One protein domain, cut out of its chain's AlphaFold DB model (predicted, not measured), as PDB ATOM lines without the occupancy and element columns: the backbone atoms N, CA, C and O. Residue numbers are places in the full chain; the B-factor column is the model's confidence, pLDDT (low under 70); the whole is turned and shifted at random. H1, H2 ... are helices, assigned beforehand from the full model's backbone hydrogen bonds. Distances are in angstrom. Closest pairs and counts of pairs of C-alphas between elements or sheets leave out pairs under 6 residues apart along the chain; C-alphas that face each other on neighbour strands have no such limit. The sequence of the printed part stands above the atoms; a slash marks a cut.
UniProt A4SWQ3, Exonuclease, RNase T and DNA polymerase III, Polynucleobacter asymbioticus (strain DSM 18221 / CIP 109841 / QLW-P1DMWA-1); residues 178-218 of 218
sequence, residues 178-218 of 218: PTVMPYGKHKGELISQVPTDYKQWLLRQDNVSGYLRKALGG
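This is residues 178 to 218 of the 218 residues of the protein "Exonuclease, RNase T and DNA polymerase III" of Polynucleobacter asymbioticus (strain DSM 18221 / CIP 109841 / QLW-P1DMWA-1) (UniProt A4SWQ3). This small, rounded body has little regular structure: two short helices, H1 and H2, run opposite ways, and a long loop stretch, residues 178 to 195, winds beside them. Residues 205 to 210 stick out where the chain turns from H1 to H2. The printed part has 41 residues with two named helices, H1 then H2, and no named strand; the class is all helix, with 16 residues in named elements. It is compact, with a radius of gyration of the C-alphas of 8.9 A and spans of 22 by 18 by 18 A.

H1, residues 196 to 203, and H2, residues 210 to 217, only just touch, with 3 pairs of C-alphas within 8 A. The closest C-alphas are those of Lys 199 and Leu 216, 6.1 A apart. The helices form a helical hairpin, at a shallow tilt of 23 degrees, opposite ways. In both, every O i to N i+4 pair is within hydrogen-bond range.

H1 begins at C-alpha 196 (-18.079, -51.664, 10.228), and H2 ends at C-alpha 217 (-14.599, -55.204, 18.989). Each measures 10.5 A from first to last C-alpha.

The C-alphas farthest apart are those of Gln 193 and Asp 206, 22.6 A. The link from H1 to H2 is short, and the printed part has no cut. Mean pLDDT of the printed part is 91.2; residue 218, the chain's last, is under 70.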
ATOM      1  N   PRO A 178     -22.684 -52.664  26.397       88.75
ATOM      2  CA  PRO A 178     -23.884 -52.264  25.675       88.75
ATOM      3  C   PRO A 178     -24.135 -53.192  24.481       88.75
ATOM      4  O   PRO A 178     -23.198 -53.622  23.816       88.75
ATOM      5  N   THR A 179     -25.404 -53.464  24.187       90.56
ATOM      6  CA  THR A 179     -25.850 -54.164  22.965       90.56
ATOM      7  C   THR A 179     -26.463 -53.208  21.942       90.56
ATOM      8  O   THR A 179     -26.558 -53.538  20.761       90.56
ATOM      9  N   VAL A 180     -26.838 -52.009  22.388       90.44
ATOM     10  CA  VAL A 180     -27.429 -50.920  21.607       90.44
ATOM     11  C   VAL A 180     -26.492 -49.719  21.647       90.44
ATOM     12  O   VAL A 180     -25.870 -49.435  22.673       90.44
ATOM     13  N   MET A 181     -26.384 -49.002  20.532       92.44
ATOM     14  CA  MET A 181     -25.557 -47.809  20.428       92.44
ATOM     15  C   MET A 181     -26.047 -46.703  21.369       92.44
ATOM     16  O   MET A 181     -27.164 -46.201  21.204       92.44
ATOM     17  N   PRO A 182     -25.210 -46.262  22.324       88.75
ATOM     18  CA  PRO A 182     -25.641 -45.322  23.357       88.75
ATOM     19  C   PRO A 182     -25.770 -43.874  22.857       88.75
ATOM     20  O   PRO A 182     -26.504 -43.076  23.440       88.75
ATOM     21  N   TYR A 183     -25.049 -43.509  21.794       91.06
ATOM     22  CA  TYR A 183     -24.977 -42.148  21.261       91.06
ATOM     23  C   TYR A 183     -24.493 -42.137  19.804       91.06
ATOM     24  O   TYR A 183     -24.144 -43.172  19.238       91.06
ATOM     25  N   GLY A 184     -24.424 -40.941  19.213       92.19
ATOM     26  CA  GLY A 184     -23.911 -40.730  17.863       92.19
ATOM     27  C   GLY A 184     -24.956 -40.976  16.776       92.19
ATOM     28  O   GLY A 184     -26.154 -41.023  17.044       92.19
ATOM     29  N   LYS A 185     -24.480 -41.117  15.534       94.50
ATOM     30  CA  LYS A 185     -25.326 -41.234  14.333       94.50
ATOM     31  C   LYS A 185     -26.275 -42.434  14.397       94.50
ATOM     32  O   LYS A 185     -27.406 -42.325  13.948       94.50
ATOM     33  N   HIS A 186     -25.804 -43.537  14.971       94.94
ATOM     34  CA  HIS A 186     -26.518 -44.812  15.060       94.94
ATOM     35  C   HIS A 186     -27.178 -45.023  16.433       94.94
ATOM     36  O   HIS A 186     -27.406 -46.159  16.834       94.94
ATOM     37  N   LYS A 187     -27.426 -43.958  17.212       92.25
ATOM     38  CA  LYS A 187     -28.020 -44.072  18.555       92.25
ATOM     39  C   LYS A 187     -29.336 -44.860  18.500       92.25
ATOM     40  O   LYS A 187     -30.231 -44.500  17.745       92.25
ATOM     41  N   GLY A 188     -29.463 -45.878  19.351       88.75
ATOM     42  CA  GLY A 188     -30.649 -46.738  19.418       88.75
ATOM     43  C   GLY A 188     -30.607 -47.964  18.499       88.75
ATOM     44  O   GLY A 188     -31.410 -48.873  18.681       88.75
ATOM     45  N   GLU A 189     -29.653 -48.051  17.570       93.44
ATOM     46  CA  GLU A 189     -29.458 -49.250  16.748       93.44
ATOM     47  C   GLU A 189     -28.699 -50.336  17.523       93.44
ATOM     48  O   GLU A 189     -27.840 -50.036  18.361       93.44
ATOM     49  N   LEU A 190     -28.967 -51.611  17.218       93.38
ATOM     50  CA  LEU A 190     -28.154 -52.709  17.740       93.38
ATOM     51  C   LEU A 190     -26.708 -52.533  17.281       93.38
ATOM     52  O   LEU A 190     -26.445 -52.322  16.098       93.38
ATOM     53  N   ILE A 191     -25.748 -52.700  18.191       93.81
ATOM     54  CA  ILE A 191     -24.321 -52.596  17.860       93.81
ATOM     55  C   ILE A 191     -23.943 -53.609  16.775       93.81
ATOM     56  O   ILE A 191     -23.111 -53.310  15.924       93.81
ATOM     57  N   SER A 192     -24.590 -54.774  16.726       93.69
ATOM     58  CA  SER A 192     -24.400 -55.757  15.651       93.69
ATOM     59  C   SER A 192     -24.802 -55.243  14.259       93.69
ATOM     60  O   SER A 192     -24.252 -55.721  13.273       93.69
ATOM     61  N   GLN A 193     -25.700 -54.258  14.174       94.69
ATOM     62  CA  GLN A 193     -26.201 -53.670  12.926       94.69
ATOM     63  C   GLN A 193     -25.433 -52.413  12.494       94.69
ATOM     64  O   GLN A 193     -25.561 -51.981  11.349       94.69
ATOM     65  N   VAL A 194     -24.610 -51.841  13.376       95.56
ATOM     66  CA  VAL A 194     -23.817 -50.646  13.063       95.56
ATOM     67  C   VAL A 194     -22.781 -50.963  11.976       95.56
ATOM     68  O   VAL A 194     -22.032 -51.937  12.126       95.56
ATOM     69  N   PRO A 195     -22.663 -50.133  10.923       96.56
ATOM     70  CA  PRO A 195     -21.672 -50.312   9.865       96.56
ATOM     71  C   PRO A 195     -20.229 -50.431  10.381       96.56
ATOM     72  O   PRO A 195     -19.800 -49.697  11.277       96.56
ATOM     73  N   THR A 196     -19.458 -51.357   9.802       94.88
ATOM     74  CA  THR A 196     -18.079 -51.664  10.228       94.88
ATOM     75  C   THR A 196     -17.151 -50.450  10.162       94.88
ATOM     76  O   THR A 196     -16.328 -50.255  11.055       94.88
ATOM     77  N   ASP A 197     -17.291 -49.615   9.136       95.88
ATOM     78  CA  ASP A 197     -16.536 -48.370   8.975       95.88
ATOM     79  C   ASP A 197     -16.820 -47.379  10.115       95.88
ATOM     80  O   ASP A 197     -15.884 -46.806  10.681       95.88
ATOM     81  N   TYR A 198     -18.084 -47.249  10.533       95.50
ATOM     82  CA  TYR A 198     -18.461 -46.426  11.681       95.50
ATOM     83  C   TYR A 198     -17.884 -46.973  12.991       95.50
ATOM     84  O   TYR A 198     -17.341 -46.204  13.787       95.50
ATOM     85  N   LYS A 199     -17.931 -48.298  13.206       94.69
ATOM     86  CA  LYS A 199     -17.305 -48.937  14.381       94.69
ATOM     87  C   LYS A 199     -15.803 -48.655  14.437       94.69
ATOM     88  O   LYS A 199     -15.292 -48.257  15.483       94.69
ATOM     89  N   GLN A 200     -15.099 -48.816  13.313       94.19
ATOM     90  CA  GLN A 200     -13.660 -48.552  13.219       94.19
ATOM     91  C   GLN A 200     -13.318 -47.080  13.451       94.19
ATOM     92  O   GLN A 200     -12.343 -46.783  14.139       94.19
ATOM     93  N   TRP A 201     -14.113 -46.160  12.899       95.00
ATOM     94  CA  TRP A 201     -13.958 -44.732  13.157       95.00
ATOM     95  C   TRP A 201     -14.146 -44.412  14.644       95.00
ATOM     96  O   TRP A 201     -13.319 -43.708  15.229       95.00
ATOM     97  N   LEU A 202     -15.187 -44.971  15.269       93.31
ATOM     98  CA  LEU A 202     -15.495 -44.733  16.674       93.31
ATOM     99  C   LEU A 202     -14.380 -45.270  17.583       93.31
ATOM    100  O   LEU A 202     -13.928 -44.563  18.475       93.31
ATOM    101  N   LEU A 203     -13.843 -46.461  17.301       93.62
ATOM    102  CA  LEU A 203     -12.714 -47.043  18.041       93.62
ATOM    103  C   LEU A 203     -11.434 -46.182  18.021       93.62
ATOM    104  O   LEU A 203     -10.577 -46.366  18.886       93.62
ATOM    105  N   ARG A 204     -11.293 -45.237  17.084       93.25
ATOM    106  CA  ARG A 204     -10.157 -44.297  17.026       93.25
ATOM    107  C   ARG A 204     -10.367 -43.017  17.836       93.25
ATOM    108  O   ARG A 204      -9.434 -42.232  17.932       93.25
ATOM    109  N   GLN A 205     -11.560 -42.785  18.384       92.44
ATOM    110  CA  GLN A 205     -11.832 -41.596  19.196       92.44
ATOM    111  C   GLN A 205     -11.339 -41.806  20.630       92.44
ATOM    112  O   GLN A 205     -11.452 -42.907  21.167       92.44
ATOM    113  N   ASP A 206     -10.842 -40.753  21.273       86.31
ATOM    114  CA  ASP A 206     -10.258 -40.844  22.622       86.31
ATOM    115  C   ASP A 206     -11.311 -41.027  23.726       86.31
ATOM    116  O   ASP A 206     -11.042 -41.612  24.772       86.31
ATOM    117  N   ASN A 207     -12.547 -40.593  23.478       84.19
ATOM    118  CA  ASN A 207     -13.631 -40.535  24.460       84.19
ATOM    119  C   ASN A 207     -14.584 -41.748  24.440       84.19
ATOM    120  O   ASN A 207     -15.703 -41.666  24.946       84.19
ATOM    121  N   VAL A 208     -14.171 -42.878  23.857       86.94
ATOM    122  CA  VAL A 208     -14.976 -44.112  23.870       86.94
ATOM    123  C   VAL A 208     -14.698 -44.917  25.130       86.94
ATOM    124  O   VAL A 208     -13.565 -45.349  25.363       86.94
ATOM    125  N   SER A 209     -15.752 -45.168  25.910       87.19
ATOM    126  CA  SER A 209     -15.663 -45.963  27.135       87.19
ATOM    127  C   SER A 209     -15.141 -47.378  26.860       87.19
ATOM    128  O   SER A 209     -15.435 -47.979  25.822       87.19
ATOM    129  N   GLY A 210     -14.396 -47.950  27.812       89.94
ATOM    130  CA  GLY A 210     -13.852 -49.309  27.684       89.94
ATOM    131  C   GLY A 210     -14.927 -50.369  27.415       89.94
ATOM    132  O   GLY A 210     -14.715 -51.279  26.615       89.94
ATOM    133  N   TYR A 211     -16.116 -50.207  28.003       90.50
ATOM    134  CA  TYR A 211     -17.249 -51.103  27.766       90.50
ATOM    135  C   TYR A 211     -17.789 -51.016  26.336       90.50
ATOM    136  O   TYR A 211     -18.033 -52.052  25.718       90.50
ATOM    137  N   LEU A 212     -17.922 -49.807  25.776       90.94
ATOM    138  CA  LEU A 212     -18.346 -49.655  24.386       90.94
ATOM    139  C   LEU A 212     -17.268 -50.166  23.421       90.94
ATOM    140  O   LEU A 212     -17.604 -50.834  22.452       90.94
ATOM    141  N   ARG A 213     -15.976 -49.954  23.711       92.69
ATOM    142  CA  ARG A 213     -14.880 -50.557  22.926       92.69
ATOM    143  C   ARG A 213     -14.985 -52.081  22.881       92.69
ATOM    144  O   ARG A 213     -14.855 -52.660  21.808       92.69
ATOM    145  N   LYS A 214     -15.262 -52.715  24.025       91.44
ATOM    146  CA  LYS A 214     -15.463 -54.169  24.114       91.44
ATOM    147  C   LYS A 214     -16.660 -54.633  23.278       91.44
ATOM    148  O   LYS A 214     -16.549 -55.646  22.603       91.44
ATOM    149  N   ALA A 215     -17.760 -53.878  23.282       91.94
ATOM    150  CA  ALA A 215     -18.936 -54.171  22.461       91.94
ATOM    151  C   ALA A 215     -18.695 -53.981  20.952       91.94
ATOM    152  O   ALA A 215     -19.266 -54.701  20.145       91.94
ATOM    153  N   LEU A 216     -17.867 -53.007  20.563       90.25
ATOM    154  CA  LEU A 216     -17.544 -52.720  19.160       90.25
ATOM    155  C   LEU A 216     -16.528 -53.702  18.560       90.25
ATOM    156  O   LEU A 216     -16.493 -53.852  17.340       90.25
ATOM    157  N   GLY A 217     -15.665 -54.285  19.398       80.81
ATOM    158  CA  GLY A 217     -14.599 -55.204  18.989       80.81
ATOM    159  C   GLY A 217     -14.976 -56.688  19.004       80.81
ATOM    160  O   GLY A 217     -14.166 -57.498  18.558       80.81
ATOM    161  N   GLY A 218     -16.155 -57.033  19.536       67.19
ATOM    162  CA  GLY A 218     -16.768 -58.360  19.419       67.19
ATOM    163  C   GLY A 218     -17.649 -58.455  18.184       67.19
ATOM    164  O   GLY A 218     -17.632 -59.536  17.561       67.19
TER     165      GLY A 218